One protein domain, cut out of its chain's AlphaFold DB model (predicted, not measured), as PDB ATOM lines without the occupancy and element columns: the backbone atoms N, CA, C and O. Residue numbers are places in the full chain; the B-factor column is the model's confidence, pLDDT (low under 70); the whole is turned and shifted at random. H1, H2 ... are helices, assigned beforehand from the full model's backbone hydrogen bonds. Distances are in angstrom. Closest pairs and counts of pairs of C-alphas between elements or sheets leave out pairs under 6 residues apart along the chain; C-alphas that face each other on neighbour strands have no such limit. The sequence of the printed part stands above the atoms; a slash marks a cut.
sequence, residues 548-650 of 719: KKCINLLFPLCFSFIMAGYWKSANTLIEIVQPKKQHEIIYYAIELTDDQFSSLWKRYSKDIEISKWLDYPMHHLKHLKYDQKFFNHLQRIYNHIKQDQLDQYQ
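This is residues 548 to 650 of the 719 residues of an uncharacterized protein of Cavenderia fasciculata (strain SH3) (UniProt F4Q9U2). Two helical hairpins, H1 with H2 and H3 with H4, lie beside each other, and long H6 runs past the second on the side away from the first; residues 645 to 650 stick out. The all-helix printed part has 103 residues, six named helices, H1 to H6, and no named strand. It is compact, radius of gyration of the C-alphas 13.5 A, spanning 38 by 31 by 27 A.

H1, residues 548 to 563, 22.6 A long, begins with C-alpha 548 at (-35.218, -26.695, -17.597). H2 is residues 567 to 574, H3 579 to 588, H4 594 to 607, H5 610 to 614. H6, residues 628 to 649, 31.2 A long, ends with C-alpha 649 at (-25.009, -53.398, 3.528).

In hairpin H1 and H2, which touch, the closest C-alphas, of Cys 558 and Ala 570, are 4.9 A apart. In hairpin H3 and H4, which touch, those of His 583 and Tyr 604 are 4.9 A apart. H6 is near H3 and H4; H5 is near H3. Every O i to N i+4 pair is within hydrogen-bond range in H2, H5 and H6, 10 of 12 in H1, 7 of 10 in H4, and 0 of 6 in H3, with 6 of 7 O i to N i+3.

The printed part has no cut. The H5 to H6 link is long. Confidence is under 70 in 40 residues, among them 610 to 627.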
ATOM      1  N   LYS A 548     -34.553 -27.578 -18.558       54.16
ATOM      2  CA  LYS A 548     -35.218 -26.695 -17.597       54.16
ATOM      3  C   LYS A 548     -36.645 -26.285 -18.001       54.16
ATOM      4  O   LYS A 548     -37.523 -26.275 -17.152       54.16
ATOM      5  N   LYS A 549     -36.918 -25.933 -19.262       55.88
ATOM      6  CA  LYS A 549     -38.258 -25.523 -19.731       55.88
ATOM      7  C   LYS A 549     -39.226 -26.702 -19.854       55.88
ATOM      8  O   LYS A 549     -40.361 -26.564 -19.417       55.88
ATOM      9  N   CYS A 550     -38.781 -27.848 -20.377       54.03
ATOM     10  CA  CYS A 550     -39.622 -29.048 -20.458       54.03
ATOM     11  C   CYS A 550     -39.978 -29.567 -19.064       54.03
ATOM     12  O   CYS A 550     -41.135 -29.874 -18.800       54.03
ATOM     13  N   ILE A 551     -39.005 -29.588 -18.152       60.94
ATOM     14  CA  ILE A 551     -39.217 -30.012 -16.767       60.94
ATOM     15  C   ILE A 551     -40.199 -29.075 -16.038       60.94
ATOM     16  O   ILE A 551     -41.098 -29.561 -15.358       60.94
ATOM     17  N   ASN A 552     -40.088 -27.749 -16.228       61.88
ATOM     18  CA  ASN A 552     -41.010 -26.770 -15.624       61.88
ATOM     19  C   ASN A 552     -42.479 -26.987 -16.034       61.88
ATOM     20  O   ASN A 552     -43.365 -26.588 -15.288       61.88
ATOM     21  N   LEU A 553     -42.740 -27.585 -17.201       61.59
ATOM     22  CA  LEU A 553     -44.094 -27.854 -17.698       61.59
ATOM     23  C   LEU A 553     -44.571 -29.270 -17.358       61.59
ATOM     24  O   LEU A 553     -45.705 -29.460 -16.929       61.59
ATOM     25  N   LEU A 554     -43.707 -30.270 -17.547       67.75
ATOM     26  CA  LEU A 554     -44.088 -31.680 -17.460       67.75
ATOM     27  C   LEU A 554     -44.215 -32.182 -16.019       67.75
ATOM     28  O   LEU A 554     -45.093 -32.996 -15.748       67.75
ATOM     29  N   PHE A 555     -43.365 -31.728 -15.091       74.06
ATOM     30  CA  PHE A 555     -43.369 -32.254 -13.719       74.06
ATOM     31  C   PHE A 555     -44.595 -31.840 -12.903       74.06
ATOM     32  O   PHE A 555     -45.207 -32.738 -12.326       74.06
ATOM     33  N   PRO A 556     -45.039 -30.567 -12.909       72.81
ATOM     34  CA  PRO A 556     -46.291 -30.198 -12.245       72.81
ATOM     35  C   PRO A 556     -47.478 -31.041 -12.731       72.81
ATOM     36  O   PRO A 556     -48.256 -31.544 -11.925       72.81
ATOM     37  N   LEU A 557     -47.559 -31.272 -14.046       66.81
ATOM     38  CA  LEU A 557     -48.614 -32.069 -14.667       66.81
ATOM     39  C   LEU A 557     -48.515 -33.562 -14.322       66.81
ATOM     40  O   LEU A 557     -49.511 -34.229 -14.048       66.81
ATOM     41  N   CYS A 558     -47.304 -34.111 -14.342       77.50
ATOM     42  CA  CYS A 558     -47.066 -35.491 -13.947       77.50
ATOM     43  C   CYS A 558     -47.523 -35.727 -12.503       77.50
ATOM     44  O   CYS A 558     -48.239 -36.691 -12.230       77.50
ATOM     45  N   PHE A 559     -47.148 -34.834 -11.585       76.75
ATOM     46  CA  PHE A 559     -47.536 -34.953 -10.186       76.75
ATOM     47  C   PHE A 559     -49.033 -34.717  -9.985       76.75
ATOM     48  O   PHE A 559     -49.642 -35.459  -9.221       76.75
ATOM     49  N   SER A 560     -49.672 -33.811 -10.736       68.88
ATOM     50  CA  SER A 560     -51.134 -33.673 -10.685       68.88
ATOM     51  C   SER A 560     -51.855 -34.945 -11.143       68.88
ATOM     52  O   SER A 560     -52.835 -35.348 -10.519       68.88
ATOM     53  N   PHE A 561     -51.355 -35.632 -12.179       66.88
ATOM     54  CA  PHE A 561     -51.909 -36.921 -12.605       66.88
ATOM     55  C   PHE A 561     -51.709 -38.023 -11.562       66.88
ATOM     56  O   PHE A 561     -52.620 -38.822 -11.353       66.88
ATOM     57  N   ILE A 562     -50.551 -38.064 -10.897       74.31
ATOM     58  CA  ILE A 562     -50.283 -39.006  -9.800       74.31
ATOM     59  C   ILE A 562     -51.248 -38.761  -8.634       74.31
ATOM     60  O   ILE A 562     -51.872 -39.706  -8.151       74.31
ATOM     61  N   MET A 563     -51.428 -37.501  -8.231       70.44
ATOM     62  CA  MET A 563     -52.349 -37.113  -7.156       70.44
ATOM     63  C   MET A 563     -53.807 -37.451  -7.482       70.44
ATOM     64  O   MET A 563     -54.552 -37.853  -6.595       70.44
ATOM     65  N   ALA A 564     -54.200 -37.354  -8.753       67.62
ATOM     66  CA  ALA A 564     -55.536 -37.712  -9.227       67.62
ATOM     67  C   ALA A 564     -55.711 -39.216  -9.555       67.62
ATOM     68  O   ALA A 564     -56.770 -39.623 -10.025       67.62
ATOM     69  N   GLY A 565     -54.695 -40.057  -9.321       70.06
ATOM     70  CA  GLY A 565     -54.769 -41.512  -9.522       70.06
ATOM     71  C   GLY A 565     -54.563 -41.996 -10.967       70.06
ATOM     72  O   GLY A 565     -54.683 -43.189 -11.247       70.06
ATOM     73  N   TYR A 566     -54.190 -41.117 -11.900       67.62
ATOM     74  CA  TYR A 566     -53.979 -41.430 -13.321       67.62
ATOM     75  C   TYR A 566     -52.552 -41.920 -13.627       67.62
ATOM     76  O   TYR A 566     -51.853 -41.392 -14.499       67.62
ATOM     77  N   TRP A 567     -52.113 -42.980 -12.947       72.75
ATOM     78  CA  TRP A 567     -50.736 -43.493 -13.019       72.75
ATOM     79  C   TRP A 567     -50.254 -43.856 -14.427       72.75
ATOM     80  O   TRP A 567     -49.103 -43.601 -14.773       72.75
ATOM     81  N   LYS A 568     -51.120 -44.422 -15.275       69.56
ATOM     82  CA  LYS A 568     -50.757 -44.792 -16.655       69.56
ATOM     83  C   LYS A 568     -50.389 -43.565 -17.500       69.56
ATOM     84  O   LYS A 568     -49.421 -43.607 -18.259       69.56
ATOM     85  N   SER A 569     -51.130 -42.473 -17.335       62.31
ATOM     86  CA  SER A 569     -50.879 -41.204 -18.024       62.31
ATOM     87  C   SER A 569     -49.635 -40.511 -17.471       62.31
ATOM     88  O   SER A 569     -48.795 -40.071 -18.250       62.31
ATOM     89  N   ALA A 570     -49.458 -40.509 -16.144       69.06
ATOM     90  CA  ALA A 570     -48.243 -40.003 -15.505       69.06
ATOM     91  C   ALA A 570     -46.985 -40.755 -15.976       69.06
ATOM     92  O   ALA A 570     -45.995 -40.138 -16.355       69.06
ATOM     93  N   ASN A 571     -47.048 -42.086 -16.057       70.44
ATOM     94  CA  ASN A 571     -45.954 -42.912 -16.573       70.44
ATOM     95  C   ASN A 571     -45.624 -42.587 -18.032       70.44
ATOM     96  O   ASN A 571     -44.454 -42.467 -18.379       70.44
ATOM     97  N   THR A 572     -46.650 -42.380 -18.861       67.38
ATOM     98  CA  THR A 572     -46.458 -42.004 -20.268       67.38
ATOM     99  C   THR A 572     -45.772 -40.638 -20.391       67.38
ATOM    100  O   THR A 572     -44.931 -40.454 -21.262       67.38
ATOM    101  N   LEU A 573     -46.090 -39.686 -19.505       66.31
ATOM    102  CA  LEU A 573     -45.418 -38.382 -19.453       66.31
ATOM    103  C   LEU A 573     -43.964 -38.486 -18.988       66.31
ATOM    104  O   LEU A 573     -43.096 -37.806 -19.529       66.31
ATOM    105  N   ILE A 574     -43.688 -39.340 -18.002       69.81
ATOM    106  CA  ILE A 574     -42.334 -39.556 -17.482       69.81
ATOM    107  C   ILE A 574     -41.424 -40.201 -18.535       69.81
ATOM    108  O   ILE A 574     -40.250 -39.846 -18.628       69.81
ATOM    109  N   GLU A 575     -41.952 -41.102 -19.364       68.25
ATOM    110  CA  GLU A 575     -41.200 -41.753 -20.448       68.25
ATOM    111  C   GLU A 575     -40.669 -40.768 -21.506       68.25
ATOM    112  O   GLU A 575     -39.711 -41.084 -22.209       68.25
ATOM    113  N   ILE A 576     -41.228 -39.553 -21.579       60.47
ATOM    114  CA  ILE A 576     -40.748 -38.471 -22.455       60.47
ATOM    115  C   ILE A 576     -39.418 -37.888 -21.940       60.47
ATOM    116  O   ILE A 576     -38.610 -37.369 -22.718       60.47
ATOM    117  N   VAL A 577     -39.146 -37.978 -20.635       64.38
ATOM    118  CA  VAL A 577     -37.873 -37.537 -20.052       64.38
ATOM    119  C   VAL A 577     -36.783 -38.536 -20.415       64.38
ATOM    120  O   VAL A 577     -36.924 -39.737 -20.182       64.38
ATOM    121  N   GLN A 578     -35.665 -38.033 -20.948       64.12
ATOM    122  CA  GLN A 578     -34.520 -38.866 -21.320       64.12
ATOM    123  C   GLN A 578     -34.113 -39.782 -20.154       64.12
ATOM    124  O   GLN A 578     -33.925 -39.269 -19.049       64.12
ATOM    125  N   PRO A 579     -33.888 -41.093 -20.376       72.31
ATOM    126  CA  PRO A 579     -33.603 -42.054 -19.305       72.31
ATOM    127  C   PRO A 579     -32.495 -41.610 -18.343       72.31
ATOM    128  O   PRO A 579     -32.668 -41.651 -17.131       72.31
ATOM    129  N   LYS A 580     -31.405 -41.045 -18.882       72.44
ATOM    130  CA  LYS A 580     -30.259 -40.520 -18.110       72.44
ATOM    131  C   LYS A 580     -30.607 -39.380 -17.144       72.44
ATOM    132  O   LYS A 580     -29.759 -38.972 -16.361       72.44
ATOM    133  N   LYS A 581     -31.809 -38.816 -17.246       72.50
ATOM    134  CA  LYS A 581     -32.300 -37.657 -16.493       72.50
ATOM    135  C   LYS A 581     -33.550 -37.958 -15.672       72.50
ATOM    136  O   LYS A 581     -34.035 -37.076 -14.974       72.50
ATOM    137  N   GLN A 582     -34.062 -39.188 -15.713       77.25
ATOM    138  CA  GLN A 582     -35.266 -39.566 -14.968       77.25
ATOM    139  C   GLN A 582     -35.050 -39.566 -13.448       77.25
ATOM    140  O   GLN A 582     -36.000 -39.316 -12.713       77.25
ATOM    141  N   HIS A 583     -33.815 -39.740 -12.965       79.00
ATOM    142  CA  HIS A 583     -33.495 -39.593 -11.539       79.00
ATOM    143  C   HIS A 583     -33.850 -38.196 -10.998       79.00
ATOM    144  O   HIS A 583     -34.187 -38.065  -9.825       79.00
ATOM    145  N   GLU A 584     -33.854 -37.158 -11.849       79.38
ATOM    146  CA  GLU A 584     -34.195 -35.800 -11.420       79.38
ATOM    147  C   GLU A 584     -35.656 -35.678 -10.954       79.38
ATOM    148  O   GLU A 584     -35.959 -34.778 -10.180       79.38
ATOM    149  N   ILE A 585     -36.554 -36.593 -11.348       80.75
ATOM    150  CA  ILE A 585     -37.968 -36.615 -10.921       80.75
ATOM    151  C   ILE A 585     -38.084 -36.642  -9.396       80.75
ATOM    152  O   ILE A 585     -38.954 -35.980  -8.830       80.75
ATOM    153  N   ILE A 586     -37.185 -37.377  -8.738       85.25
ATOM    154  CA  ILE A 586     -37.174 -37.540  -7.284       85.25
ATOM    155  C   ILE A 586     -37.023 -36.189  -6.592       85.25
ATOM    156  O   ILE A 586     -37.716 -35.948  -5.613       85.25
ATOM    157  N   TYR A 587     -36.215 -35.285  -7.143       82.75
ATOM    158  CA  TYR A 587     -35.942 -33.977  -6.552       82.75
ATOM    159  C   TYR A 587     -37.131 -33.011  -6.551       82.75
ATOM    160  O   TYR A 587     -37.168 -32.066  -5.766       82.75
ATOM    161  N   TYR A 588     -38.092 -33.214  -7.453       81.38
ATOM    162  CA  TYR A 588     -39.229 -32.309  -7.627       81.38
ATOM    163  C   TYR A 588     -40.534 -32.877  -7.066       81.38
ATOM    164  O   TYR A 588     -41.562 -32.206  -7.103       81.38
ATOM    165  N   ALA A 589     -40.499 -34.084  -6.501       84.88
ATOM    166  CA  ALA A 589     -41.652 -34.787  -5.950       84.88
ATOM    167  C   ALA A 589     -42.034 -34.301  -4.533       84.88
ATOM    168  O   ALA A 589     -42.425 -35.104  -3.684       84.88
ATOM    169  N   ILE A 590     -41.896 -32.998  -4.259       82.69
ATOM    170  CA  ILE A 590     -42.043 -32.397  -2.920       82.69
ATOM    171  C   ILE A 590     -43.464 -32.568  -2.376       82.69
ATOM    172  O   ILE A 590     -43.638 -32.841  -1.193       82.69
ATOM    173  N   GLU A 591     -44.475 -32.437  -3.235       81.38
ATOM    174  CA  GLU A 591     -45.889 -32.425  -2.827       81.38
ATOM    175  C   GLU A 591     -46.529 -33.818  -2.723       81.38
ATOM    176  O   GLU A 591     -47.684 -33.929  -2.319       81.38
ATOM    177  N   LEU A 592     -45.797 -34.879  -3.074       84.31
ATOM    178  CA  LEU A 592     -46.317 -36.244  -3.018       84.31
ATOM    179  C   LEU A 592     -46.365 -36.786  -1.589       84.31
ATOM    180  O   LEU A 592     -45.481 -36.493  -0.775       84.31
ATOM    181  N   THR A 593     -47.345 -37.654  -1.325       86.44
ATOM    182  CA  THR A 593     -47.393 -38.461  -0.099       86.44
ATOM    183  C   THR A 593     -46.227 -39.450  -0.052       86.44
ATOM    184  O   THR A 593     -45.604 -39.747  -1.075       86.44
ATOM    185  N   ASP A 594     -45.923 -39.989   1.127       85.69
ATOM    186  CA  ASP A 594     -44.790 -40.908   1.287       85.69
ATOM    187  C   ASP A 594     -44.969 -42.217   0.504       85.69
ATOM    188  O   ASP A 594     -43.998 -42.725  -0.056       85.69
ATOM    189  N   ASP A 595     -46.200 -42.710   0.345       85.50
ATOM    190  CA  ASP A 595     -46.496 -43.895  -0.475       85.50
ATOM    191  C   ASP A 595     -46.261 -43.639  -1.973       85.50
ATOM    192  O   ASP A 595     -45.650 -44.447  -2.689       85.50
ATOM    193  N   GLN A 596     -46.718 -42.481  -2.458       83.50
ATOM    194  CA  GLN A 596     -46.510 -42.052  -3.841       83.50
ATOM    195  C   GLN A 596     -45.021 -41.826  -4.120       83.50
ATOM    196  O   GLN A 596     -44.503 -42.270  -5.147       83.50
ATOM    197  N   PHE A 597     -44.319 -41.177  -3.189       89.00
ATOM    198  CA  PHE A 597     -42.887 -40.937  -3.285       89.00
ATOM    199  C   PHE A 597     -42.090 -42.244  -3.254       89.00
ATOM    200  O   PHE A 597     -41.230 -42.445  -4.107       89.00
ATOM    201  N   SER A 598     -42.418 -43.170  -2.350       88.19
ATOM    202  CA  SER A 598     -41.766 -44.484  -2.246       88.19
ATOM    203  C   SER A 598     -41.866 -45.285  -3.545       88.19
ATOM    204  O   SER A 598     -40.928 -45.985  -3.934       88.19
ATOM    205  N   SER A 599     -42.986 -45.152  -4.258       86.25
ATOM    206  CA  SER A 599     -43.181 -45.779  -5.568       86.25
ATOM    207  C   SER A 599     -42.246 -45.199  -6.635       86.25
ATOM    208  O   SER A 599     -41.688 -45.948  -7.440       86.25
ATOM    209  N   LEU A 600     -42.025 -43.880  -6.626       85.94
ATOM    210  CA  LEU A 600     -41.053 -43.229  -7.511       85.94
ATOM    211  C   LEU A 600     -39.609 -43.545  -7.108       85.94
ATOM    212  O   LEU A 600     -38.781 -43.792  -7.987       85.94
ATOM    213  N   TRP A 601     -39.322 -43.596  -5.804       91.38
ATOM    214  CA  TRP A 601     -38.005 -43.914  -5.255       91.38
ATOM    215  C   TRP A 601     -37.487 -45.240  -5.803       91.38
ATOM    216  O   TRP A 601     -36.461 -45.270  -6.478       91.38
ATOM    217  N   LYS A 602     -38.269 -46.315  -5.639       87.88
ATOM    218  CA  LYS A 602     -37.921 -47.663  -6.124       87.88
ATOM    219  C   LYS A 602     -37.576 -47.704  -7.613       87.88
ATOM    220  O   LYS A 602     -36.825 -48.575  -8.049       87.88
ATOM    221  N   ARG A 603     -38.152 -46.797  -8.405       85.25
ATOM    222  CA  ARG A 603     -38.009 -46.782  -9.860       85.25
ATOM    223  C   ARG A 603     -36.849 -45.918 -10.347       85.25
ATOM    224  O   ARG A 603     -36.227 -46.282 -11.341       85.25
ATOM    225  N   TYR A 604     -36.564 -44.802  -9.677       87.38
ATOM    226  CA  TYR A 604     -35.665 -43.767 -10.201       87.38
ATOM    227  C   TYR A 604     -34.448 -43.467  -9.309       87.38
ATOM    228  O   TYR A 604     -33.649 -42.606  -9.671       87.38
ATOM    229  N   SER A 605     -34.265 -44.164  -8.178       85.94
ATOM    230  CA  SER A 605     -33.216 -43.828  -7.200       85.94
ATOM    231  C   SER A 605     -31.791 -44.250  -7.567       85.94
ATOM    232  O   SER A 605     -30.835 -43.737  -6.990       85.94
ATOM    233  N   LYS A 606     -31.625 -45.162  -8.533       80.56
ATOM    234  CA  LYS A 606     -30.331 -45.812  -8.814       80.56
ATOM    235  C   LYS A 606     -29.206 -44.860  -9.238       80.56
ATOM    236  O   LYS A 606     -28.051 -45.183  -8.996       80.56
ATOM    237  N   ASP A 607     -29.543 -43.698  -9.801       77.62
ATOM    238  CA  ASP A 607     -28.581 -42.729 -10.346       77.62
ATOM    239  C   ASP A 607     -28.718 -41.329  -9.711       77.62
ATOM    240  O   ASP A 607     -28.466 -40.313 -10.360       77.62
ATOM    241  N   ILE A 608     -29.179 -41.239  -8.458       79.62
ATOM    242  CA  ILE A 608     -29.314 -39.945  -7.774       79.62
ATOM    243  C   ILE A 608     -27.925 -39.375  -7.445       79.62
ATOM    244  O   ILE A 608     -27.160 -39.945  -6.671       79.62
ATOM    245  N   GLU A 609     -27.645 -38.175  -7.950       75.25
ATOM    246  CA  GLU A 609     -26.469 -37.369  -7.606       75.25
ATOM    247  C   GLU A 609     -26.885 -36.105  -6.830       75.25
ATOM    248  O   GLU A 609     -26.922 -35.006  -7.390       75.25
ATOM    249  N   ILE A 610     -27.226 -36.255  -5.540       67.94
ATOM    250  CA  ILE A 610     -27.722 -35.141  -4.699       67.94
ATOM    251  C   ILE A 610     -26.718 -33.996  -4.630       67.94
ATOM    252  O   ILE A 610     -27.125 -32.844  -4.716       67.94
ATOM    253  N   SER A 611     -25.424 -34.300  -4.487       61.00
ATOM    254  CA  SER A 611     -24.371 -33.281  -4.416       61.00
ATOM    255  C   SER A 611     -24.358 -32.424  -5.675       61.00
ATOM    256  O   SER A 611     -24.579 -31.226  -5.592       61.00
ATOM    257  N   LYS A 612     -24.269 -33.045  -6.858       65.75
ATOM    258  CA  LYS A 612     -24.297 -32.312  -8.133       65.75
ATOM    259  C   LYS A 612     -25.598 -31.559  -8.367       65.75
ATOM    260  O   LYS A 612     -25.603 -30.579  -9.107       65.75
ATOM    261  N   TRP A 613     -26.705 -32.043  -7.809       64.94
ATOM    262  CA  TRP A 613     -27.946 -31.291  -7.821       64.94
ATOM    263  C   TRP A 613     -27.779 -30.038  -6.947       64.94
ATOM    264  O   TRP A 613     -27.769 -28.943  -7.492       64.94
ATOM    265  N   LEU A 614     -27.489 -30.178  -5.653       61.88
ATOM    266  CA  LEU A 614     -27.349 -29.059  -4.712       61.88
ATOM    267  C   LEU A 614     -26.227 -28.055  -5.043       61.88
ATOM    268  O   LEU A 614     -26.375 -26.884  -4.707       61.88
ATOM    269  N   ASP A 615     -25.151 -28.470  -5.717       51.91
ATOM    270  CA  ASP A 615     -24.003 -27.618  -6.080       51.91
ATOM    271  C   ASP A 615     -24.368 -26.504  -7.084       51.91
ATOM    272  O   ASP A 615     -23.635 -25.527  -7.242       51.91
ATOM    273  N   TYR A 616     -25.507 -26.626  -7.778       54.53
ATOM    274  CA  TYR A 616     -25.907 -25.719  -8.858       54.53
ATOM    275  C   TYR A 616     -27.351 -25.203  -8.700       54.53
ATOM    276  O   TYR A 616     -28.169 -25.358  -9.617       54.53
ATOM    277  N   PRO A 617     -27.679 -24.496  -7.601       51.97
ATOM    278  CA  PRO A 617     -29.053 -24.117  -7.259       51.97
ATOM    279  C   PRO A 617     -29.731 -23.245  -8.329       51.97
ATOM    280  O   PRO A 617     -30.923 -23.387  -8.617       51.97
ATOM    281  N   MET A 618     -28.949 -22.396  -9.006       45.81
ATOM    282  CA  MET A 618     -29.372 -21.550 -10.136       45.81
ATOM    283  C   MET A 618     -29.903 -22.355 -11.339       45.81
ATOM    284  O   MET A 618     -30.678 -21.846 -12.162       45.81
ATOM    285  N   HIS A 619     -29.514 -23.626 -11.466       53.75
ATOM    286  CA  HIS A 619     -29.922 -24.496 -12.566       53.75
ATOM    287  C   HIS A 619     -31.281 -25.167 -12.336       53.75
ATOM    288  O   HIS A 619     -31.911 -25.569 -13.320       53.75
ATOM    289  N   HIS A 620     -31.800 -25.184 -11.108       59.75
ATOM    290  CA  HIS A 620     -33.101 -25.778 -10.799       59.75
ATOM    291  C   HIS A 620     -34.287 -24.889 -11.205       59.75
ATOM    292  O   HIS A 620     -34.133 -23.743 -11.650       59.75
ATOM    293  N   LEU A 621     -35.494 -25.460 -11.147       55.75
ATOM    294  CA  LEU A 621     -36.747 -24.811 -11.542       55.75
ATOM    295  C   LEU A 621     -36.977 -23.508 -10.770       55.75
ATOM    296  O   LEU A 621     -36.720 -23.434  -9.575       55.75
ATOM    297  N   LYS A 622     -37.573 -22.508 -11.433       57.31
ATOM    298  CA  LYS A 622     -37.998 -21.252 -10.778       57.31
ATOM    299  C   LYS A 622     -39.054 -21.471  -9.682       57.31
ATOM    300  O   LYS A 622     -39.347 -20.551  -8.930       57.31
ATOM    301  N   HIS A 623     -39.659 -22.657  -9.648       53.84
ATOM    302  CA  HIS A 623     -40.774 -23.005  -8.772       53.84
ATOM    303  C   HIS A 623     -40.348 -23.700  -7.476       53.84
ATOM    304  O   HIS A 623     -41.177 -23.822  -6.580       53.84
ATOM    305  N   LEU A 624     -39.084 -24.128  -7.350       60.59
ATOM    306  CA  LEU A 624     -38.590 -24.638  -6.075       60.59
ATOM    307  C   LEU A 624     -38.417 -23.471  -5.107       60.59
ATOM    308  O   LEU A 624     -37.522 -22.641  -5.263       60.59
ATOM    309  N   LYS A 625     -39.307 -23.400  -4.119       65.69
ATOM    310  CA  LYS A 625     -39.147 -22.525  -2.963       65.69
ATOM    311  C   LYS A 625     -38.338 -23.281  -1.918       65.69
ATOM    312  O   LYS A 625     -38.701 -24.396  -1.561       65.69
ATOM    313  N   TYR A 626     -37.263 -22.671  -1.432       67.75
ATOM    314  CA  TYR A 626     -36.457 -23.194  -0.325       67.75
ATOM    315  C   TYR A 626     -37.188 -22.962   1.006       67.75
ATOM    316  O   TYR A 626     -36.751 -22.188   1.852       67.75
ATOM    317  N   ASP A 627     -38.366 -23.568   1.144       67.31
ATOM    318  CA  ASP A 627     -39.219 -23.499   2.326       67.31
ATOM    319  C   ASP A 627     -39.133 -24.795   3.153       67.31
ATOM    320  O   ASP A 627     -38.428 -25.743   2.805       67.31
ATOM    321  N   GLN A 628     -39.860 -24.863   4.271       71.69
ATOM    322  CA  GLN A 628     -39.829 -26.043   5.139       71.69
ATOM    323  C   GLN A 628     -40.265 -27.330   4.417       71.69
ATOM    324  O   GLN A 628     -39.786 -28.407   4.762       71.69
ATOM    325  N   LYS A 629     -41.128 -27.253   3.390       79.69
ATOM    326  CA  LYS A 629     -41.524 -28.442   2.619       79.69
ATOM    327  C   LYS A 629     -40.348 -28.981   1.813       79.69
ATOM    328  O   LYS A 629     -40.158 -30.193   1.773       79.69
ATOM    329  N   PHE A 630     -39.540 -28.100   1.225       78.44
ATOM    330  CA  PHE A 630     -38.300 -28.486   0.552       78.44
ATOM    331  C   PHE A 630     -37.314 -29.172   1.510       78.44
ATOM    332  O   PHE A 630     -36.811 -30.250   1.198       78.44
ATOM    333  N   PHE A 631     -37.082 -28.615   2.703       74.06
ATOM    334  CA  PHE A 631     -36.181 -29.231   3.690       74.06
ATOM    335  C   PHE A 631     -36.715 -30.566   4.225       74.06
ATOM    336  O   PHE A 631     -35.962 -31.536   4.328       74.06
ATOM    337  N   ASN A 632     -38.023 -30.666   4.471       80.81
ATOM    338  CA  ASN A 632     -38.668 -31.933   4.819       80.81
ATOM    339  C   ASN A 632     -38.497 -32.971   3.699       80.81
ATOM    340  O   ASN A 632     -38.260 -34.148   3.964       80.81
ATOM    341  N   HIS A 633     -38.578 -32.539   2.440       85.44
ATOM    342  CA  HIS A 633     -38.364 -33.407   1.290       85.44
ATOM    343  C   HIS A 633     -36.908 -33.884   1.172       85.44
ATOM    344  O   HIS A 633     -36.673 -35.066   0.922       85.44
ATOM    345  N   LEU A 634     -35.928 -33.012   1.428       79.56
ATOM    346  CA  LEU A 634     -34.519 -33.408   1.527       79.56
ATOM    347  C   LEU A 634     -34.294 -34.436   2.638       79.56
ATOM    348  O   LEU A 634     -33.578 -35.414   2.429       79.56
ATOM    349  N   GLN A 635     -34.941 -34.262   3.794       81.00
ATOM    350  CA  GLN A 635     -34.884 -35.249   4.871       81.00
ATOM    351  C   GLN A 635     -35.487 -36.585   4.452       81.00
ATOM    352  O   GLN A 635     -34.937 -37.639   4.769       81.00
ATOM    353  N   ARG A 636     -36.610 -36.550   3.730       86.19
ATOM    354  CA  ARG A 636     -37.239 -37.753   3.190       86.19
ATOM    355  C   ARG A 636     -36.274 -38.500   2.274       86.19
ATOM    356  O   ARG A 636     -36.054 -39.690   2.478       86.19
ATOM    357  N   ILE A 637     -35.641 -37.801   1.331       84.06
ATOM    358  CA  ILE A 637     -34.614 -38.375   0.449       84.06
ATOM    359  C   ILE A 637     -33.455 -38.965   1.270       84.06
ATOM    360  O   ILE A 637     -33.068 -40.112   1.047       84.06
ATOM    361  N   TYR A 638     -32.931 -38.222   2.248       82.25
ATOM    362  CA  TYR A 638     -31.850 -38.680   3.126       82.25
ATOM    363  C   TYR A 638     -32.213 -39.975   3.869       82.25
ATOM    364  O   TYR A 638     -31.420 -40.917   3.908       82.25
ATOM    365  N   ASN A 639     -33.426 -40.051   4.421       85.19
ATOM    366  CA  ASN A 639     -33.905 -41.235   5.131       85.19
ATOM    367  C   ASN A 639     -33.982 -42.454   4.206       85.19
ATOM    368  O   ASN A 639     -33.569 -43.538   4.613       85.19
ATOM    369  N   HIS A 640     -34.449 -42.282   2.968       88.81
ATOM    370  CA  HIS A 640     -34.478 -43.373   1.995       88.81
ATOM    371  C   HIS A 640     -33.076 -43.838   1.590       88.81
ATOM    372  O   HIS A 640     -32.842 -45.038   1.545       88.81
ATOM    373  N   ILE A 641     -32.114 -42.933   1.388       83.81
ATOM    374  CA  ILE A 641     -30.718 -43.325   1.110       83.81
ATOM    375  C   ILE A 641     -30.122 -44.097   2.282       83.81
ATOM    376  O   ILE A 641     -29.428 -45.096   2.091       83.81
ATOM    377  N   LYS A 642     -30.378 -43.634   3.508       81.94
ATOM    378  CA  LYS A 642     -29.939 -44.328   4.717       81.94
ATOM    379  C   LYS A 642     -30.557 -45.725   4.792       81.94
ATOM    380  O   LYS A 642     -29.839 -46.672   5.101       81.94
ATOM    381  N   GLN A 643     -31.851 -45.847   4.502       88.12
ATOM    382  CA  GLN A 643     -32.541 -47.132   4.501       88.12
ATOM    383  C   GLN A 643     -31.993 -48.061   3.415       88.12
ATOM    384  O   GLN A 643     -31.645 -49.187   3.734       88.12
ATOM    385  N   ASP A 644     -31.790 -47.578   2.187       86.50
ATOM    386  CA  ASP A 644     -31.204 -48.364   1.095       86.50
ATOM    387  C   ASP A 644     -29.794 -48.873   1.458       86.50
ATOM    388  O   ASP A 644     -29.442 -50.011   1.150       86.50
ATOM    389  N   GLN A 645     -28.985 -48.067   2.161       84.25
ATOM    390  CA  GLN A 645     -27.679 -48.509   2.663       84.25
ATOM    391  C   GLN A 645     -27.800 -49.588   3.745       84.25
ATOM    392  O   GLN A 645     -27.027 -50.544   3.735       84.25
ATOM    393  N   LEU A 646     -28.748 -49.446   4.671       87.06
ATOM    394  CA  LEU A 646     -28.998 -50.454   5.702       87.06
ATOM    395  C   LEU A 646     -29.527 -51.754   5.089       87.06
ATOM    396  O   LEU A 646     -29.063 -52.826   5.462       87.06
ATOM    397  N   ASP A 647     -30.420 -51.669   4.110       89.56
ATOM    398  CA  ASP A 647     -30.976 -52.829   3.417       89.56
ATOM    399  C   ASP A 647     -29.903 -53.545   2.581       89.56
ATOM    400  O   ASP A 647     -29.852 -54.775   2.547       89.56
ATOM    401  N   GLN A 648     -29.009 -52.790   1.927       89.44
ATOM    402  CA  GLN A 648     -27.968 -53.350   1.063       89.44
ATOM    403  C   GLN A 648     -26.742 -53.866   1.832       89.44
ATOM    404  O   GLN A 648     -26.180 -54.896   1.464       89.44
ATOM    405  N   TYR A 649     -26.284 -53.136   2.851       88.75
ATOM    406  CA  TYR A 649     -25.009 -53.398   3.528       88.75
ATOM    407  C   TYR A 649     -25.160 -53.812   4.993       88.75
ATOM    408  O   TYR A 649     -24.164 -54.191   5.596       88.75
ATOM    409  N   GLN A 650     -26.360 -53.733   5.584       88.00
ATOM    410  CA  GLN A 650     -26.632 -53.942   7.020       88.00
ATOM    411  C   GLN A 650     -25.975 -52.917   7.966       88.00
ATOM    412  O   GLN A 650     -26.188 -52.957   9.175       88.00
TER     413      GLN A 650